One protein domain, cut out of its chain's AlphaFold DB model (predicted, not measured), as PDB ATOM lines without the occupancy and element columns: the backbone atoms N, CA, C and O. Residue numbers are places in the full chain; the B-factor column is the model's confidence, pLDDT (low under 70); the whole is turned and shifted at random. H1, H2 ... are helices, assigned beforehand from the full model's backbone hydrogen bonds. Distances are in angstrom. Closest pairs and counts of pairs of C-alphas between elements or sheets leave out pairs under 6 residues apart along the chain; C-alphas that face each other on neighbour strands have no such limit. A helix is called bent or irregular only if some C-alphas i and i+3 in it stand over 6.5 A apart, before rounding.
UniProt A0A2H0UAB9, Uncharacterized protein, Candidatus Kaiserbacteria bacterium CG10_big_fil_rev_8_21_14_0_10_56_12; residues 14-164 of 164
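This is residues 14 to 164 of the 164 residues of an uncharacterized protein of Candidatus Kaiserbacteria bacterium CG10_big_fil_rev_8_21_14_0_10_56_12 (UniProt A0A2H0UAB9). Long helix H4 runs along one side of a helical hairpin, H1 and H2; H5 packs at a slant on H2, H3 and H4, short H6 packs on H4, and residues 66 to 71 stick out. The 151 printed residues, with six named helices, H1 to H6 in order, and no named strand, are all helix in class and compact, with a radius of gyration of the C-alphas of 15.5 A and spans of 47 by 36 by 29 A.

H4, residues 98 to 123, runs 37.8 A from C-alpha 98 at (116.208, -246.098, 274.533) to C-alpha 123 at (100.785, -213.184, 284.827). H1 is residues 14 to 27, H2 45 to 58, H3 82 to 95, H5 141 to 152 and H6 157 to 162. H2 is irregular: C-alphas 52 and 55 are 7.3 A apart.

H4 touches H1 with residues 100 to 111 alone, closest C-alphas Gln 24 and Ile 107, 6.8 A. H1 and H2, a hairpin, touch at a shallow tilt of 10 degrees, closest C-alphas Ile 16 and Ala 58, 4.1 A. H5 touches H3 at a steep tilt of 46 degrees, closest C-alphas Arg 86 and Ala 148, 4.8 A. Every O i to N i+4 pair is within hydrogen-bond range in H1, H3, H4, H5 and H6; in H2, 7 of 10.

The printed part has no cut. Links H1 to H2, H2 to H3 and H4 to H5 are long. Residues 28 to 52, 61 to 79, 130 to 132 and 163 to 164 have pLDDT under 70.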
ATOM      1  N   ARG A  14     128.536-240.672 272.301       85.44
ATOM      2  CA  ARG A  14     129.300-239.770 273.192       85.44
ATOM      3  C   ARG A  14     128.929-238.281 273.091       85.44
ATOM      4  O   ARG A  14     129.181-237.512 274.015       85.44
ATOM      5  N   HIS A  15     128.449-237.841 271.931       86.69
ATOM      6  CA  HIS A  15     128.039-236.460 271.686       86.69
ATOM      7  C   HIS A  15     126.587-236.242 272.105       86.69
ATOM      8  O   HIS A  15     126.290-235.202 272.689       86.69
ATOM      9  N   ILE A  16     125.725-237.239 271.894       88.88
ATOM     10  CA  ILE A  16     124.353-237.271 272.410       88.88
ATOM     11  C   ILE A  16     124.374-237.213 273.943       88.88
ATOM     12  O   ILE A  16     123.797-236.291 274.518       88.88
ATOM     13  N   ASP A  17     125.142-238.088 274.596       87.25
ATOM     14  CA  ASP A  17     125.346-238.093 276.050       87.25
ATOM     15  C   ASP A  17     125.806-236.729 276.568       87.25
ATOM     16  O   ASP A  17     125.267-236.179 277.531       87.25
ATOM     17  N   ARG A  18     126.805-236.140 275.900       83.12
ATOM     18  CA  ARG A  18     127.319-234.815 276.256       83.12
ATOM     19  C   ARG A  18     126.235-233.747 276.143       83.12
ATOM     20  O   ARG A  18     126.142-232.902 277.032       83.12
ATOM     21  N   ALA A  19     125.447-233.767 275.071       83.56
ATOM     22  CA  ALA A  19     124.360-232.819 274.865       83.56
ATOM     23  C   ALA A  19     123.300-232.947 275.965       83.56
ATOM     24  O   ALA A  19     122.907-231.938 276.544       83.56
ATOM     25  N   ILE A  20     122.907-234.178 276.314       87.06
ATOM     26  CA  ILE A  20     121.961-234.464 277.402       87.06
ATOM     27  C   ILE A  20     122.480-233.888 278.723       87.06
ATOM     28  O   ILE A  20     121.789-233.097 279.367       87.06
ATOM     29  N   VAL A  21     123.711-234.231 279.110       84.19
ATOM     30  CA  VAL A  21     124.307-233.785 280.380       84.19
ATOM     31  C   VAL A  21     124.414-232.262 280.435       84.19
ATOM     32  O   VAL A  21     124.040-231.655 281.439       84.19
ATOM     33  N   GLN A  22     124.900-231.632 279.364       78.56
ATOM     34  CA  GLN A  22     125.075-230.184 279.317       78.56
ATOM     35  C   GLN A  22     123.730-229.450 279.379       78.56
ATOM     36  O   GLN A  22     123.575-228.524 280.172       78.56
ATOM     37  N   THR A  23     122.728-229.902 278.626       79.44
ATOM     38  CA  THR A  23     121.391-229.299 278.647       79.44
ATOM     39  C   THR A  23     120.701-229.467 279.999       79.44
ATOM     40  O   THR A  23     120.098-228.516 280.492       79.44
ATOM     41  N   GLN A  24     120.827-230.621 280.659       78.38
ATOM     42  CA  GLN A  24     120.305-230.797 282.020       78.38
ATOM     43  C   GLN A  24     120.993-229.876 283.034       78.38
ATOM     44  O   GLN A  24     120.340-229.362 283.945       78.38
ATOM     45  N   TYR A  25     122.303-229.672 282.894       74.94
ATOM     46  CA  TYR A  25     123.071-228.768 283.745       74.94
ATOM     47  C   TYR A  25     122.600-227.312 283.577       74.94
ATOM     48  O   TYR A  25     122.309-226.639 284.570       74.94
ATOM     49  N   ASP A  26     122.408-226.875 282.332       72.81
ATOM     50  CA  ASP A  26     121.895-225.546 281.990       72.81
ATOM     51  C   ASP A  26     120.463-225.319 282.512       72.81
ATOM     52  O   ASP A  26     120.195-224.311 283.170       72.81
ATOM     53  N   LEU A  27     119.544-226.270 282.287       71.38
ATOM     54  CA  LEU A  27     118.135-226.170 282.714       71.38
ATOM     55  C   LEU A  27     117.963-226.101 284.236       71.38
ATOM     56  O   LEU A  27     116.998-225.529 284.747       71.38
ATOM     57  N   ARG A  28     118.906-226.675 284.984       68.19
ATOM     58  CA  ARG A  28     118.929-226.610 286.452       68.19
ATOM     59  C   ARG A  28     119.547-225.313 286.978       68.19
ATOM     60  O   ARG A  28     119.633-225.138 288.191       68.19
ATOM     61  N   GLY A  29     119.939-224.396 286.093       56.06
ATOM     62  CA  GLY A  29     120.506-223.102 286.460       56.06
ATOM     63  C   GLY A  29     121.962-223.184 286.910       56.06
ATOM     64  O   GLY A  29     122.458-222.249 287.536       56.06
ATOM     65  N   PHE A  30     122.677-224.271 286.599       49.44
ATOM     66  CA  PHE A  30     124.109-224.342 286.859       49.44
ATOM     67  C   PHE A  30     124.895-223.600 285.765       49.44
ATOM     68  O   PHE A  30     125.733-224.166 285.078       49.44
ATOM     69  N   TYR A  31     124.659-222.304 285.582       48.38
ATOM     70  CA  TYR A  31     125.517-221.512 284.705       48.38
ATOM     71  C   TYR A  31     126.857-221.258 285.415       48.38
ATOM     72  O   TYR A  31     126.879-220.713 286.511       48.38
ATOM     73  N   HIS A  32     127.950-221.722 284.799       37.47
ATOM     74  CA  HIS A  32     129.371-221.438 285.057       37.47
ATOM     75  C   HIS A  32     129.815-221.174 286.529       37.47
ATOM     76  O   HIS A  32     129.470-220.143 287.108       37.47
ATOM     77  N   PRO A  33     130.726-221.980 287.121       34.72
ATOM     78  CA  PRO A  33     131.125-221.889 288.541       34.72
ATOM     79  C   PRO A  33     131.758-220.554 288.994       34.72
ATOM     80  O   PRO A  33     132.018-220.385 290.181       34.72
ATOM     81  N   LEU A  34     131.992-219.604 288.082       34.56
ATOM     82  CA  LEU A  34     132.624-218.305 288.349       34.56
ATOM     83  C   LEU A  34     131.689-217.083 288.229       34.56
ATOM     84  O   LEU A  34     132.149-215.979 288.504       34.56
ATOM     85  N   LEU A  35     130.416-217.233 287.833       34.91
ATOM     86  CA  LEU A  35     129.522-216.081 287.576       34.91
ATOM     87  C   LEU A  35     128.304-215.963 288.506       34.91
ATOM     88  O   LEU A  35     127.448-215.113 288.287       34.91
ATOM     89  N   GLY A  36     128.284-216.713 289.611       35.81
ATOM     90  CA  GLY A  36     127.274-216.552 290.657       35.81
ATOM     91  C   GLY A  36     125.953-217.242 290.320       35.81
ATOM     92  O   GLY A  36     125.448-217.192 289.203       35.81
ATOM     93  N   ARG A  37     125.397-217.933 291.317       41.28
ATOM     94  CA  ARG A  37     124.106-218.617 291.213       41.28
ATOM     95  C   ARG A  37     123.004-217.564 291.170       41.28
ATOM     96  O   ARG A  37     122.645-217.021 292.211       41.28
ATOM     97  N   MET A  38     122.490-217.272 289.986       41.22
ATOM     98  CA  MET A  38     121.196-216.610 289.841       41.22
ATOM     99  C   MET A  38     120.126-217.710 289.913       41.22
ATOM    100  O   MET A  38     120.385-218.842 289.504       41.22
ATOM    101  N   GLU A  39     118.977-217.437 290.527       50.31
ATOM    102  CA  GLU A  39     117.938-218.442 290.793       50.31
ATOM    103  C   GLU A  39     117.527-219.226 289.527       50.31
ATOM    104  O   GLU A  39     117.692-218.766 288.393       50.31
ATOM    105  N   ARG A  40     116.978-220.436 289.701       47.88
ATOM    106  CA  ARG A  40     116.448-221.232 288.582       47.88
ATOM    107  C   ARG A  40     115.421-220.389 287.808       47.88
ATOM    108  O   ARG A  40     114.408-219.994 288.375       47.88
ATOM    109  N   GLY A  41     115.691-220.118 286.528       47.59
ATOM    110  CA  GLY A  41     114.831-219.292 285.666       47.59
ATOM    111  C   GLY A  41     115.148-217.787 285.639       47.59
ATOM    112  O   GLY A  41     114.449-217.051 284.949       47.59
ATOM    113  N   TYR A  42     116.189-217.321 286.337       40.56
ATOM    114  CA  TYR A  42     116.489-215.888 286.477       40.56
ATOM    115  C   TYR A  42     117.284-215.292 285.303       40.56
ATOM    116  O   TYR A  42     117.159-214.104 285.016       40.56
ATOM    117  N   ASP A  43     118.072-216.101 284.585       46.00
ATOM    118  CA  ASP A  43     118.698-215.670 283.332       46.00
ATOM    119  C   ASP A  43     118.179-216.493 282.159       46.00
ATOM    120  O   ASP A  43     118.737-217.509 281.752       46.00
ATOM    121  N   ALA A  44     117.074-216.030 281.592       40.06
ATOM    122  CA  ALA A  44     116.511-216.631 280.402       40.06
ATOM    123  C   ALA A  44     117.435-216.504 279.165       40.06
ATOM    124  O   ALA A  44     117.128-217.118 278.143       40.06
ATOM    125  N   LYS A  45     118.594-215.810 279.239       40.03
ATOM    126  CA  LYS A  45     119.637-215.884 278.192       40.03
ATOM    127  C   LYS A  45     120.082-217.315 277.904       40.03
ATOM    128  O   LYS A  45     120.530-217.576 276.788       40.03
ATOM    129  N   SER A  46     119.951-218.237 278.861       52.78
ATOM    130  CA  SER A  46     120.276-219.648 278.645       52.78
ATOM    131  C   SER A  46     119.178-220.426 277.915       52.78
ATOM    132  O   SER A  46     119.489-221.410 277.265       52.78
ATOM    133  N   PHE A  47     117.910-220.001 277.908       55.28
ATOM    134  CA  PHE A  47     116.821-220.831 277.363       55.28
ATOM    135  C   PHE A  47     116.854-220.980 275.838       55.28
ATOM    136  O   PHE A  47     116.674-222.082 275.318       55.28
ATOM    137  N   ASP A  48     117.071-219.882 275.112       54.22
ATOM    138  CA  ASP A  48     117.157-219.907 273.643       54.22
ATOM    139  C   ASP A  48     118.441-220.611 273.171       54.22
ATOM    140  O   ASP A  48     118.423-221.457 272.271       54.22
ATOM    141  N   ALA A  49     119.565-220.321 273.835       63.03
ATOM    142  CA  ALA A  49     120.854-220.909 273.500       63.03
ATOM    143  C   ALA A  49     120.906-222.412 273.816       63.03
ATOM    144  O   ALA A  49     121.322-223.189 272.957       63.03
ATOM    145  N   THR A  50     120.458-222.836 275.002       67.94
ATOM    146  CA  THR A  50     120.527-224.234 275.454       67.94
ATOM    147  C   THR A  50     119.673-225.148 274.583       67.94
ATOM    148  O   THR A  50     120.178-226.161 274.099       67.94
ATOM    149  N   VAL A  51     118.410-224.794 274.318       66.50
ATOM    150  CA  VAL A  51     117.541-225.653 273.495       66.50
ATOM    151  C   VAL A  51     117.885-225.553 272.021       66.50
ATOM    152  O   VAL A  51     117.889-226.560 271.317       66.50
ATOM    153  N   GLY A  52     118.254-224.361 271.551       65.19
ATOM    154  CA  GLY A  52     118.734-224.208 270.192       65.19
ATOM    155  C   GLY A  52     119.933-225.121 269.924       65.19
ATOM    156  O   GLY A  52     119.912-225.890 268.965       65.19
ATOM    157  N   ASN A  53     120.972-225.040 270.760       71.31
ATOM    158  CA  ASN A  53     122.264-225.684 270.512       71.31
ATOM    159  C   ASN A  53     122.281-227.194 270.788       71.31
ATOM    160  O   ASN A  53     123.270-227.841 270.445       71.31
ATOM    161  N   PHE A  54     121.215-227.762 271.365       80.88
ATOM    162  CA  PHE A  54     121.151-229.175 271.741       80.88
ATOM    163  C   PHE A  54     121.548-230.117 270.593       80.88
ATOM    164  O   PHE A  54     122.479-230.908 270.734       80.88
ATOM    165  N   ILE A  55     120.918-229.973 269.419       81.81
ATOM    166  CA  ILE A  55     121.244-230.791 268.237       81.81
ATOM    167  C   ILE A  55     122.688-230.581 267.777       81.81
ATOM    168  O   ILE A  55     123.342-231.537 267.368       81.81
ATOM    169  N   GLY A  56     123.200-229.350 267.861       76.81
ATOM    170  CA  GLY A  56     124.592-229.052 267.533       76.81
ATOM    171  C   GLY A  56     125.547-229.849 268.421       76.81
ATOM    172  O   GLY A  56     126.424-230.546 267.916       76.81
ATOM    173  N   PHE A  57     125.328-229.839 269.735       76.19
ATOM    174  CA  PHE A  57     126.126-230.644 270.657       76.19
ATOM    175  C   PHE A  57     125.987-232.141 270.401       76.19
ATOM    176  O   PHE A  57     127.003-232.834 270.378       76.19
ATOM    177  N   ALA A  58     124.770-232.623 270.138       85.12
ATOM    178  CA  ALA A  58     124.519-234.032 269.843       85.12
ATOM    179  C   ALA A  58     125.225-234.485 268.552       85.12
ATOM    180  O   ALA A  58     125.684-235.623 268.451       85.12
ATOM    181  N   ALA A  59     125.369-233.582 267.581       79.31
ATOM    182  CA  ALA A  59     126.116-233.800 266.345       79.31
ATOM    183  C   ALA A  59     127.644-233.639 266.508       79.31
ATOM    184  O   ALA A  59     128.378-233.797 265.536       79.31
ATOM    185  N   GLY A  60     128.144-233.339 267.714       71.62
ATOM    186  CA  GLY A  60     129.576-233.201 268.004       71.62
ATOM    187  C   GLY A  60     130.160-231.810 267.761       71.62
ATOM    188  O   GLY A  60     131.379-231.654 267.727       71.62
ATOM    189  N   ALA A  61     129.313-230.796 267.617       69.12
ATOM    190  CA  ALA A  61     129.709-229.436 267.294       69.12
ATOM    191  C   ALA A  61     130.218-228.682 268.555       69.12
ATOM    192  O   ALA A  61     129.635-228.802 269.634       69.12
ATOM    193  N   THR A  62     131.316-227.918 268.455       56.19
ATOM    194  CA  THR A  62     131.940-227.197 269.591       56.19
ATOM    195  C   THR A  62     131.675-225.689 269.553       56.19
ATOM    196  O   THR A  62     131.691-225.082 268.489       56.19
ATOM    197  N   LEU A  63     131.445-225.068 270.720       49.66
ATOM    198  CA  LEU A  63     131.202-223.615 270.835       49.66
ATOM    199  C   LEU A  63     132.442-222.758 270.534       49.66
ATOM    200  O   LEU A  63     132.297-221.603 270.139       49.66
ATOM    201  N   ASP A  64     133.641-223.313 270.703       40.47
ATOM    202  CA  ASP A  64     134.875-222.645 270.304       40.47
ATOM    203  C   ASP A  64     135.104-222.863 268.814       40.47
ATOM    204  O   ASP A  64     135.500-223.937 268.372       40.47
ATOM    205  N   GLU A  65     134.792-221.828 268.046       39.41
ATOM    206  CA  GLU A  65     135.822-221.059 267.358       39.41
ATOM    207  C   GLU A  65     135.179-219.762 266.869       39.41
ATOM    208  O   GLU A  65     134.088-219.792 266.310       39.41
ATOM    209  N   ALA A  66     135.863-218.633 267.026       41.56
ATOM    210  CA  ALA A  66     135.681-217.394 266.272       41.56
ATOM    211  C   ALA A  66     136.978-217.197 265.459       41.56
ATOM    212  O   ALA A  66     138.036-217.042 266.049       41.56
ATOM    213  N   ASN A  67     136.918-217.348 264.134       40.25
ATOM    214  CA  ASN A  67     138.002-217.380 263.142       40.25
ATOM    215  C   ASN A  67     137.508-217.907 261.780       40.25
ATOM    216  O   ASN A  67     136.926-218.984 261.685       40.25
ATOM    217  N   ASP A  68     137.705-217.135 260.723       42.31
ATOM    218  CA  ASP A  68     137.096-217.280 259.392       42.31
ATOM    219  C   ASP A  68     137.597-218.462 258.517       42.31
ATOM    220  O   ASP A  68     137.477-218.400 257.298       42.31
ATOM    221  N   ASN A  69     138.133-219.553 259.088       43.03
ATOM    222  CA  ASN A  69     138.816-220.613 258.316       43.03
ATOM    223  C   ASN A  69     138.473-222.084 258.666       43.03
ATOM    224  O   ASN A  69     139.101-222.966 258.081       43.03
ATOM    225  N   ASP A  70     137.505-222.389 259.544       42.12
ATOM    226  CA  ASP A  70     137.267-223.783 259.988       42.12
ATOM    227  C   ASP A  70     135.931-224.396 259.490       42.12
ATOM    228  O   ASP A  70     134.855-223.846 259.756       42.12
ATOM    229  N   PRO A  71     135.962-225.543 258.774       41.41
ATOM    230  CA  PRO A  71     134.782-226.255 258.271       41.41
ATOM    231  C   PRO A  71     133.887-226.893 259.353       41.41
ATOM    232  O   PRO A  71     132.817-227.397 259.014       41.41
ATOM    233  N   ASN A  72     134.278-226.859 260.629       39.62
ATOM    234  CA  ASN A  72     133.545-227.448 261.756       39.62
ATOM    235  C   ASN A  72     132.854-226.406 262.647       39.62
ATOM    236  O   ASN A  72     132.347-226.728 263.723       39.62
ATOM    237  N   ARG A  73     132.808-225.148 262.203       40.16
ATOM    238  CA  ARG A  73     132.196-224.068 262.970       40.16
ATOM    239  C   ARG A  73     130.667-224.131 262.928       40.16
ATOM    240  O   ARG A  73     130.042-224.115 261.866       40.16
ATOM    241  N   VAL A  74     130.054-224.140 264.106       46.16
ATOM    242  CA  VAL A  74     128.613-224.339 264.320       46.16
ATOM    243  C   VAL A  74     127.829-223.064 263.999       46.16
ATOM    244  O   VAL A  74     127.353-222.360 264.881       46.16
ATOM    245  N   HIS A  75     127.644-222.765 262.713       43.62
ATOM    246  CA  HIS A  75     126.675-221.769 262.225       43.62
ATOM    247  C   HIS A  75     125.229-222.295 262.253       43.62
ATOM    248  O   HIS A  75     124.420-221.995 261.380       43.62
ATOM    249  N   TYR A  76     124.877-223.098 263.248       52.56
ATOM    250  CA  TYR A  76     123.499-223.506 263.460       52.56
ATOM    251  C   TYR A  76     122.993-222.500 264.486       52.56
ATOM    252  O   TYR A  76     123.449-222.489 265.618       52.56
ATOM    253  N   LEU A  77     122.157-221.522 264.140       51.75
ATOM    254  CA  LEU A  77     120.702-221.711 264.179       51.75
ATOM    255  C   LEU A  77     119.940-220.434 263.786       51.75
ATOM    256  O   LEU A  77     118.759-220.291 264.091       51.75
ATOM    257  N   SER A  78     120.588-219.477 263.121       50.66
ATOM    258  CA  SER A  78     119.922-218.230 262.725       50.66
ATOM    259  C   SER A  78     119.017-218.375 261.491       50.66
ATOM    260  O   SER A  78     118.475-217.371 261.041       50.66
ATOM    261  N   SER A  79     118.864-219.574 260.906       62.81
ATOM    262  CA  SER A  79     118.203-219.715 259.597       62.81
ATOM    263  C   SER A  79     117.563-221.074 259.269       62.81
ATOM    264  O   SER A  79     117.287-221.311 258.097       62.81
ATOM    265  N   PHE A  80     117.331-221.970 260.234       73.00
ATOM    266  CA  PHE A  80     116.648-223.241 259.938       73.00
ATOM    267  C   PHE A  80     115.133-223.099 260.037       73.00
ATOM    268  O   PHE A  80     114.610-222.548 261.005       73.00
ATOM    269  N   SER A  81     114.432-223.635 259.045       86.44
ATOM    270  CA  SER A  81     112.989-223.837 259.093       86.44
ATOM    271  C   SER A  81     112.617-224.965 260.059       86.44
ATOM    272  O   SER A  81     113.432-225.824 260.406       86.44
ATOM    273  N   TYR A  82     111.341-224.996 260.452       90.06
ATOM    274  CA  TYR A  82     110.784-226.079 261.259       90.06
ATOM    275  C   TYR A  82     111.045-227.466 260.659       90.06
ATOM    276  O   TYR A  82     111.480-228.370 261.365       90.06
ATOM    277  N   GLU A  83     110.819-227.631 259.353       90.88
ATOM    278  CA  GLU A  83     110.956-228.933 258.692       90.88
ATOM    279  C   GLU A  83     112.410-229.413 258.635       90.88
ATOM    280  O   GLU A  83     112.675-230.602 258.818       90.88
ATOM    281  N   GLU A  84     113.370-228.501 258.451       86.00
ATOM    282  CA  GLU A  84     114.793-228.848 258.502       86.00
ATOM    283  C   GLU A  84     115.209-229.268 259.915       86.00
ATOM    284  O   GLU A  84     115.893-230.280 260.080       86.00
ATOM    285  N   TYR A  85     114.757-228.540 260.942       86.62
ATOM    286  CA  TYR A  85     115.045-228.896 262.331       86.62
ATOM    287  C   TYR A  85     114.419-230.241 262.703       86.62
ATOM    288  O   TYR A  85     115.085-231.117 263.252       86.62
ATOM    289  N   ARG A  86     113.166-230.463 262.310       91.62
ATOM    290  CA  ARG A  86     112.462-231.732 262.496       91.62
ATOM    291  C   ARG A  86     113.167-232.899 261.809       91.62
ATOM    292  O   ARG A  86     113.265-233.978 262.389       91.62
ATOM    293  N   ALA A  87     113.685-232.709 260.597       90.00
ATOM    294  CA  ALA A  87     114.471-233.735 259.918       90.00
ATOM    295  C   ALA A  87     115.764-234.067 260.684       90.00
ATOM    296  O   ALA A  87     116.134-235.240 260.787       90.00
ATOM    297  N   MET A  88     116.427-233.062 261.268       87.19
ATOM    298  CA  MET A  88     117.581-233.276 262.146       87.19
ATOM    299  C   MET A  88     117.201-234.044 263.416       87.19
ATOM    300  O   MET A  88     117.910-234.991 263.756       87.19
ATOM    301  N   CYS A  89     116.070-233.713 264.054       91.44
ATOM    302  CA  CYS A  89     115.535-234.457 265.198       91.44
ATOM    303  C   CYS A  89     115.276-235.925 264.848       91.44
ATOM    304  O   CYS A  89     115.680-236.799 265.600       91.44
ATOM    305  N   LYS A  90     114.647-236.226 263.703       94.25
ATOM    306  CA  LYS A  90     114.379-237.621 263.294       94.25
ATOM    307  C   LYS A  90     115.656-238.431 263.113       94.25
ATOM    308  O   LYS A  90     115.717-239.600 263.469       94.25
ATOM    309  N   ARG A  91     116.694-237.807 262.553       91.31
ATOM    310  CA  ARG A  91     118.010-238.444 262.428       91.31
ATOM    311  C   ARG A  91     118.673-238.675 263.786       91.31
ATOM    312  O   ARG A  91     119.370-239.671 263.927       91.31
ATOM    313  N   LEU A  92     118.476-237.763 264.739       92.62
ATOM    314  CA  LEU A  92     118.942-237.926 266.114       92.62
ATOM    315  C   LEU A  92     118.197-239.077 266.802       92.62
ATOM    316  O   LEU A  92     118.834-239.975 267.326       92.62
ATOM    317  N   GLU A  93     116.866-239.096 266.732       95.88
ATOM    318  CA  GLU A  93     116.016-240.136 267.324       95.88
ATOM    319  C   GLU A  93     116.368-241.536 266.800       95.88
ATOM    320  O   GLU A  93     116.463-242.481 267.581       95.88
ATOM    321  N   ALA A  94     116.684-241.661 265.509       95.00
ATOM    322  CA  ALA A  94     117.168-242.910 264.926       95.00
ATOM    323  C   ALA A  94     118.571-243.329 265.413       95.00
ATOM    324  O   ALA A  94     118.914-244.507 265.329       95.00
ATOM    325  N   ALA A  95     119.390-242.381 265.876       93.88
ATOM    326  CA  ALA A  95     120.727-242.635 266.412       93.88
ATOM    327  C   ALA A  95     120.729-242.899 267.927       93.88
ATOM    328  O   ALA A  95     121.738-243.379 268.439       93.88
ATOM    329  N   CYS A  96     119.633-242.583 268.623       95.25
ATOM    330  CA  CYS A  96     119.530-242.716 270.070       95.25
ATOM    331  C   CYS A  96     119.230-244.149 270.528       95.25
ATOM    332  O   CYS A  96     118.364-244.838 269.979       95.25
ATOM    333  N   GLU A  97     119.859-244.545 271.630       95.38
ATOM    334  CA  GLU A  97     119.422-245.658 272.468       95.38
ATOM    335  C   GLU A  97     118.157-245.295 273.263       95.38
ATOM    336  O   GLU A  97     117.795-244.126 273.407       95.38
ATOM    337  N   LEU A  98     117.467-246.304 273.808       94.62
ATOM    338  CA  LEU A  98     116.208-246.098 274.533       94.62
ATOM    339  C   LEU A  98     116.358-245.114 275.704       94.62
ATOM    340  O   LEU A  98     115.557-244.193 275.829       94.62
ATOM    341  N   SER A  99     117.413-245.256 276.510       95.19
ATOM    342  CA  SER A  99     117.671-244.365 277.646       95.19
ATOM    343  C   SER A  99     117.967-242.925 277.225       95.19
ATOM    344  O   SER A  99     117.616-241.987 277.937       95.19
ATOM    345  N   GLU A 100     118.598-242.723 276.065       94.94
ATOM    346  CA  GLU A 100     118.845-241.384 275.525       94.94
ATOM    347  C   GLU A 100     117.533-240.737 275.066       94.94
ATOM    348  O   GLU A 100     117.309-239.556 275.331       94.94
ATOM    349  N   LYS A 101     116.629-241.509 274.444       95.94
ATOM    350  CA  LYS A 101     115.289-241.026 274.070       95.94
ATOM    351  C   LYS A 101     114.494-240.587 275.295       95.94
ATOM    352  O   LYS A 101     113.968-239.477 275.296       95.94
ATOM    353  N   GLU A 102     114.468-241.410 276.340       95.75
ATOM    354  CA  GLU A 102     113.798-241.090 277.609       95.75
ATOM    355  C   GLU A 102     114.388-239.826 278.253       95.75
ATOM    356  O   GLU A 102     113.659-238.940 278.700       95.75
ATOM    357  N   ALA A 103     115.716-239.684 278.253       92.69
ATOM    358  CA  ALA A 103     116.369-238.491 278.780       92.69
ATOM    359  C   ALA A 103     116.005-237.223 277.988       92.69
ATOM    360  O   ALA A 103     115.788-236.167 278.588       92.69
ATOM    361  N   ILE A 104     115.915-237.315 276.658       92.75
ATOM    362  CA  ILE A 104     115.499-236.204 275.793       92.75
ATOM    363  C   ILE A 104     114.031-235.844 276.036       92.75
ATOM    364  O   ILE A 104     113.721-234.658 276.143       92.75
ATOM    365  N   GLN A 105     113.143-236.831 276.184       94.31
ATOM    366  CA  GLN A 105     111.742-236.598 276.546       94.31
ATOM    367  C   GLN A 105     111.639-235.796 277.846       94.31
ATOM    368  O   GLN A 105     111.032-234.727 277.858       94.31
ATOM    369  N   LEU A 106     112.332-236.236 278.900       91.62
ATOM    370  CA  LEU A 106     112.360-235.540 280.190       91.62
ATOM    371  C   LEU A 106     112.910-234.111 280.082       91.62
ATOM    372  O   LEU A 106     112.391-233.203 280.725       91.62
ATOM    373  N   ILE A 107     113.938-233.885 279.256       89.06
ATOM    374  CA  ILE A 107     114.474-232.540 278.987       89.06
ATOM    375  C   ILE A 107     113.406-231.635 278.358       89.06
ATOM    376  O   ILE A 107     113.254-230.484 278.770       89.06
ATOM    377  N   VAL A 108     112.676-232.135 277.356       90.31
ATOM    378  CA  VAL A 108     111.623-231.369 276.674       90.31
ATOM    379  C   VAL A 108     110.462-231.087 277.629       90.31
ATOM    380  O   VAL A 108     109.972-229.959 277.674       90.31
ATOM    381  N   GLU A 109     110.053-232.067 278.433       89.62
ATOM    382  CA  GLU A 109     109.024-231.886 279.459       89.62
ATOM    383  C   GLU A 109     109.427-230.837 280.501       89.62
ATOM    384  O   GLU A 109     108.647-229.930 280.801       89.62
ATOM    385  N   ASP A 110     110.651-230.916 281.025       85.25
ATOM    386  CA  ASP A 110     111.172-229.955 281.998       85.25
ATOM    387  C   ASP A 110     111.226-228.542 281.415       85.25
ATOM    388  O   ASP A 110     110.917-227.576 282.117       85.25
ATOM    389  N   PHE A 111     111.567-228.411 280.131       84.62
ATOM    390  CA  PHE A 111     111.524-227.129 279.441       84.62
ATOM    391  C   PHE A 111     110.102-226.557 279.403       84.62
ATOM    392  O   PHE A 111     109.895-225.394 279.758       84.62
ATOM    393  N   VAL A 112     109.122-227.358 278.972       86.25
ATOM    394  CA  VAL A 112     107.721-226.924 278.857       86.25
ATOM    395  C   VAL A 112     107.157-226.554 280.229       86.25
ATOM    396  O   VAL A 112     106.558-225.490 280.364       86.25
ATOM    397  N   ARG A 113     107.412-227.371 281.258       85.62
ATOM    398  CA  ARG A 113     106.970-227.110 282.636       85.62
ATOM    399  C   ARG A 113     107.550-225.804 283.172       85.62
ATOM    400  O   ARG A 113     106.812-224.929 283.610       85.62
ATOM    401  N   LEU A 114     108.868-225.635 283.064       79.81
ATOM    402  CA  LEU A 114     109.553-224.442 283.553       79.81
ATOM    403  C   LEU A 114     109.099-223.176 282.811       79.81
ATOM    404  O   LEU A 114     108.979-222.110 283.411       79.81
ATOM    405  N   ARG A 115     108.799-223.289 281.513       83.62
ATOM    406  CA  ARG A 115     108.201-222.203 280.736       83.62
ATOM    407  C   ARG A 115     106.823-221.808 281.287       83.62
ATOM    408  O   ARG A 115     106.613-220.619 281.517       83.62
ATOM    409  N   SER A 116     105.926-222.769 281.522       84.62
ATOM    410  CA  SER A 116     104.601-222.510 282.110       84.62
ATOM    411  C   SER A 116     104.697-221.848 283.486       84.62
ATOM    412  O   SER A 116     104.007-220.864 283.744       84.62
ATOM    413  N   GLU A 117     105.602-222.324 284.347       82.81
ATOM    414  CA  GLU A 117     105.846-221.737 285.672       82.81
ATOM    415  C   GLU A 117     106.260-220.258 285.573       82.81
ATOM    416  O   GLU A 117     105.772-219.414 286.327       82.81
ATOM    417  N   ILE A 118     107.148-219.916 284.631       78.94
ATOM    418  CA  ILE A 118     107.587-218.529 284.417       78.94
ATOM    419  C   ILE A 118     106.433-217.672 283.881       78.94
ATOM    420  O   ILE A 118     106.248-216.546 284.342       78.94
ATOM    421  N   GLU A 119     105.634-218.179 282.940       83.81
ATOM    422  CA  GLU A 119     104.470-217.448 282.424       83.81
ATOM    423  C   GLU A 119     103.422-217.176 283.503       83.81
ATOM    424  O   GLU A 119     102.894-216.065 283.565       83.81
ATOM    425  N   ALA A 120     103.171-218.143 284.388       85.81
ATOM    426  CA  ALA A 120     102.277-217.970 285.525       85.81
ATOM    427  C   ALA A 120     102.781-216.871 286.473       85.81
ATOM    428  O   ALA A 120     102.013-215.982 286.845       85.81
ATOM    429  N   LYS A 121     104.083-216.858 286.790       82.25
ATOM    430  CA  LYS A 121     104.703-215.802 287.612       82.25
ATOM    431  C   LYS A 121     104.613-214.421 286.961       82.25
ATOM    432  O   LYS A 121     104.355-213.439 287.654       82.25
ATOM    433  N   ILE A 122     104.796-214.330 285.641       81.88
ATOM    434  CA  ILE A 122     104.630-213.071 284.894       81.88
ATOM    435  C   ILE A 122     103.173-212.602 284.973       81.88
ATOM    436  O   ILE A 122     102.920-211.430 285.250       81.88
ATOM    437  N   ALA A 123     102.210-213.503 284.760       87.06
ATOM    438  CA  ALA A 123     100.785-213.184 284.827       87.06
ATOM    439  C   ALA A 123     100.340-212.749 286.236       87.06
ATOM    440  O   ALA A 123      99.486-211.872 286.363       87.06
ATOM    441  N   ALA A 124     100.946-213.318 287.282       90.31
ATOM    442  CA  ALA A 124     100.733-212.936 288.676       90.31
ATOM    443  C   ALA A 124     101.446-211.626 289.079       90.31
ATOM    444  O   ALA A 124     101.193-211.098 290.161       90.31
ATOM    445  N   GLY A 125     102.324-211.086 288.226       85.81
ATOM    446  CA  GLY A 125     103.131-209.900 288.526       85.81
ATOM    447  C   GLY A 125     104.287-210.156 289.500       85.81
ATOM    448  O   GLY A 125     104.849-209.206 290.038       85.81
ATOM    449  N   GLU A 126     104.647-211.421 289.733       82.69
ATOM    450  CA  GLU A 126     105.734-211.828 290.635       82.69
ATOM    451  C   GLU A 126     107.119-211.670 289.996       82.69
ATOM    452  O   GLU A 126     108.119-211.541 290.699       82.69
ATOM    453  N   THR A 127     107.189-211.677 288.662       77.88
ATOM    454  CA  THR A 127     108.424-211.450 287.908       77.88
ATOM    455  C   THR A 127     108.163-210.614 286.661       77.88
ATOM    456  O   THR A 127     107.101-210.696 286.042       77.88
ATOM    457  N   GLU A 128     109.159-209.831 286.254       75.19
ATOM    458  CA  GLU A 128     109.110-209.105 284.988       75.19
ATOM    459  C   GLU A 128     109.220-210.057 283.793       75.19
ATOM    460  O   GLU A 128     109.819-211.137 283.861       75.19
ATOM    461  N   ARG A 129     108.649-209.634 282.660       72.38
ATOM    462  CA  ARG A 129     108.737-210.384 281.410       72.38
ATOM    463  C   ARG A 129     110.185-210.443 280.940       72.38
ATOM    464  O   ARG A 129     110.793-209.417 280.642       72.38
ATOM    465  N   SER A 130     110.688-211.655 280.759       69.19
ATOM    466  CA  SER A 130     112.006-211.843 280.173       69.19
ATOM    467  C   SER A 130     111.981-211.702 278.645       69.19
ATOM    468  O   SER A 130     111.144-212.335 277.995       69.19
ATOM    469  N   PRO A 131     112.915-210.944 278.032       62.91
ATOM    470  CA  PRO A 131     113.024-210.851 276.575       62.91
ATOM    471  C   PRO A 131     113.456-212.168 275.910       62.91
ATOM    472  O   PRO A 131     113.346-212.290 274.694       62.91
ATOM    473  N   TYR A 132     113.926-213.149 276.685       65.25
ATOM    474  CA  TYR A 132     114.364-214.451 276.173       65.25
ATOM    475  C   TYR A 132     113.315-215.563 276.336       65.25
ATOM    476  O   TYR A 132     113.540-216.694 275.907       65.25
ATOM    477  N   LEU A 133     112.161-215.254 276.939       74.81
ATOM    478  CA  LEU A 133     110.997-216.136 276.949       74.81
ATOM    479  C   LEU A 133     110.195-215.902 275.662       74.81
ATOM    480  O   LEU A 133     109.288-215.063 275.622       74.81
ATOM    481  N   MET A 134     110.568-216.594 274.585       77.94
ATOM    482  CA  MET A 134     109.910-216.435 273.289       77.94
ATOM    483  C   MET A 134     108.580-217.215 273.237       77.94
ATOM    484  O   MET A 134     108.343-218.137 274.032       77.94
ATOM    485  N   PRO A 135     107.666-216.841 272.323       83.75
ATOM    486  CA  PRO A 135     106.480-217.640 272.039       83.75
ATOM    487  C   PRO A 135     106.848-219.065 271.612       83.75
ATOM    488  O   PRO A 135     107.809-219.271 270.871       83.75
ATOM    489  N   LEU A 136     106.073-220.056 272.045       87.12
ATOM    490  CA  LEU A 136     106.263-221.442 271.620       87.12
ATOM    491  C   LEU A 136     105.573-221.685 270.269       87.12
ATOM    492  O   LEU A 136     104.528-222.322 270.188       87.12
ATOM    493  N   ASP A 137     106.140-221.128 269.202       89.81
ATOM    494  CA  ASP A 137     105.620-221.252 267.841       89.81
ATOM    495  C   ASP A 137     106.740-221.386 266.795       89.81
ATOM    496  O   ASP A 137     107.931-221.267 267.078       89.81
ATOM    497  N   LYS A 138     106.356-221.639 265.541       90.94
ATOM    498  CA  LYS A 138     107.306-221.849 264.437       90.94
ATOM    499  C   LYS A 138     107.923-220.549 263.893       90.94
ATOM    500  O   LYS A 138     108.614-220.603 262.879       90.94
ATOM    501  N   SER A 139     107.654-219.389 264.499       87.12
ATOM    502  CA  SER A 139     108.152-218.087 264.026       87.12
ATOM    503  C   SER A 139     109.531-217.725 264.578       87.12
ATOM    504  O   SER A 139     110.176-216.809 264.073       87.12
ATOM    505  N   ASN A 140     109.993-218.442 265.603       83.69
ATOM    506  CA  ASN A 140     111.269-218.188 266.251       83.69
ATOM    507  C   ASN A 140     112.050-219.482 266.506       83.69
ATOM    508  O   ASN A 140     111.505-220.585 266.494       83.69
ATOM    509  N   ARG A 141     113.354-219.328 266.736       78.38
ATOM    510  CA  ARG A 141     114.306-220.432 266.884       78.38
ATOM    511  C   ARG A 141     113.967-221.352 268.054       78.38
ATOM    512  O   ARG A 141     113.987-222.570 267.883       78.38
ATOM    513  N   GLN A 142     113.673-220.777 269.216       82.38
ATOM    514  CA  GLN A 142     113.325-221.531 270.413       82.38
ATOM    515  C   GLN A 142     112.091-222.402 270.155       82.38
ATOM    516  O   GLN A 142     112.144-223.617 270.347       82.38
ATOM    517  N   GLY A 143     111.012-221.804 269.650       86.62
ATOM    518  CA  GLY A 143     109.782-222.526 269.356       86.62
ATOM    519  C   GLY A 143     109.958-223.595 268.278       86.62
ATOM    520  O   GLY A 143     109.492-224.716 268.467       86.62
ATOM    521  N   ILE A 144     110.720-223.323 267.213       88.06
ATOM    522  CA  ILE A 144     111.083-224.337 266.211       88.06
ATOM    523  C   ILE A 144     111.753-225.552 266.863       88.06
ATOM    524  O   ILE A 144     111.331-226.679 266.609       88.06
ATOM    525  N   ALA A 145     112.768-225.325 267.698       86.38
ATOM    526  CA  ALA A 145     113.550-226.400 268.295       86.38
ATOM    527  C   ALA A 145     112.704-227.276 269.229       86.38
ATOM    528  O   ALA A 145     112.691-228.498 269.087       86.38
ATOM    529  N   ILE A 146     111.951-226.654 270.139       89.31
ATOM    530  CA  ILE A 146     111.134-227.376 271.125       89.31
ATOM    531  C   ILE A 146     109.999-228.124 270.442       89.31
ATOM    532  O   ILE A 146     109.790-229.292 270.743       89.31
ATOM    533  N   LEU A 147     109.280-227.483 269.514       92.81
ATOM    534  CA  LEU A 147     108.167-228.122 268.812       92.81
ATOM    535  C   LEU A 147     108.651-229.328 268.001       92.81
ATOM    536  O   LEU A 147     108.009-230.372 268.013       92.81
ATOM    537  N   ALA A 148     109.798-229.205 267.329       92.62
ATOM    538  CA  ALA A 148     110.364-230.296 266.549       92.62
ATOM    539  C   ALA A 148     110.871-231.446 267.433       92.62
ATOM    540  O   ALA A 148     110.673-232.608 267.082       92.62
ATOM    541  N   LEU A 149     111.524-231.146 268.563       93.06
ATOM    542  CA  LEU A 149     111.934-232.157 269.544       93.06
ATOM    543  C   LEU A 149     110.714-232.853 270.154       93.06
ATOM    544  O   LEU A 149     110.666-234.077 270.165       93.06
ATOM    545  N   ALA A 150     109.708-232.097 270.589       94.94
ATOM    546  CA  ALA A 150     108.492-232.651 271.168       94.94
ATOM    547  C   ALA A 150     107.733-233.541 270.177       94.94
ATOM    548  O   ALA A 150     107.314-234.630 270.549       94.94
ATOM    549  N   GLU A 151     107.604-233.127 268.911       96.06
ATOM    550  CA  GLU A 151     106.944-233.953 267.893       96.06
ATOM    551  C   GLU A 151     107.706-235.263 267.653       96.06
ATOM    552  O   GLU A 151     107.099-236.327 267.592       96.06
ATOM    553  N   VAL A 152     109.030-235.199 267.499       97.06
ATOM    554  CA  VAL A 152     109.834-236.378 267.141       97.06
ATOM    555  C   VAL A 152     110.010-237.347 268.305       97.06
ATOM    556  O   VAL A 152     110.027-238.550 268.079       97.06
ATOM    557  N   PHE A 153     110.127-236.837 269.528       96.19
ATOM    558  CA  PHE A 153     110.271-237.647 270.736       96.19
ATOM    559  C   PHE A 153     108.928-237.889 271.446       96.19
ATOM    560  O   PHE A 153     108.916-238.344 272.584       96.19
ATOM    561  N   GLU A 154     107.802-237.617 270.780       96.44
ATOM    562  CA  GLU A 154     106.443-237.943 271.243       96.44
ATOM    563  C   GLU A 154     106.041-237.302 272.590       96.44
ATOM    564  O   GLU A 154     105.283-237.873 273.373       96.44
ATOM    565  N   VAL A 155     106.506-236.078 272.861       95.31
ATOM    566  CA  VAL A 155     106.154-235.319 274.073       95.31
ATOM    567  C   VAL A 155     104.902-234.472 273.837       95.31
ATOM    568  O   VAL A 155     104.869-233.599 272.966       95.31
ATOM    569  N   ASN A 156     103.868-234.675 274.657       93.69
ATOM    570  CA  ASN A 156     102.634-233.891 274.593       93.69
ATOM    571  C   ASN A 156     102.763-232.575 275.380       93.69
ATOM    572  O   ASN A 156     102.573-232.534 276.595       93.69
ATOM    573  N   ILE A 157     103.032-231.485 274.661       90.81
ATOM    574  CA  ILE A 157     103.241-230.149 275.239       90.81
ATOM    575  C   ILE A 157     102.024-229.661 276.038       90.81
ATOM    576  O   ILE A 157     102.199-229.120 277.125       90.81
ATOM    577  N   GLU A 158     100.800-229.850 275.537       88.19
ATOM    578  CA  GLU A 158      99.581-229.362 276.204       88.19
ATOM    579  C   GLU A 158      99.360-230.064 277.548       88.19
ATOM    580  O   GLU A 158      99.048-229.427 278.557       88.19
ATOM    581  N   SER A 159      99.582-231.381 277.575       85.00
ATOM    582  CA  SER A 159      99.493-232.175 278.800       85.00
ATOM    583  C   SER A 159     100.553-231.778 279.826       85.00
ATOM    584  O   SER A 159     100.272-231.779 281.020       85.00
ATOM    585  N   VAL A 160     101.773-231.454 279.389       81.62
ATOM    586  CA  VAL A 160     102.856-231.047 280.299       81.62
ATOM    587  C   VAL A 160     102.608-229.643 280.840       81.62
ATOM    588  O   VAL A 160     102.774-229.404 282.033       81.62
ATOM    589  N   ALA A 161     102.178-228.721 279.977       79.12
ATOM    590  CA  ALA A 161     101.957-227.327 280.338       79.12
ATOM    591  C   ALA A 161     100.822-227.139 281.355       79.12
ATOM    592  O   ALA A 161     100.872-226.185 282.124       79.12
ATOM    593  N   THR A 162      99.821-228.026 281.357       75.56
ATOM    594  CA  THR A 162      98.671-227.997 282.281       75.56
ATOM    595  C   THR A 162      98.931-228.684 283.622       75.56
ATOM    596  O   THR A 162      98.181-228.465 284.570       75.56
ATOM    597  N   ALA A 163      99.973-229.515 283.708       62.34
ATOM    598  CA  ALA A 163     100.391-230.180 284.942       62.34
ATOM    599  C   ALA A 163     101.348-229.328 285.803       62.34
ATOM    600  O   ALA A 163     101.699-229.750 286.907       62.34
ATOM    601  N   ALA A 164     101.796-228.185 285.273       56.34
ATOM    602  CA  ALA A 164     102.652-227.191 285.923       56.34
ATOM    603  C   ALA A 164     101.812-226.178 286.713       56.34
ATOM    604  O   ALA A 164     102.228-225.827 287.838       56.34
TER     605      ALA A 164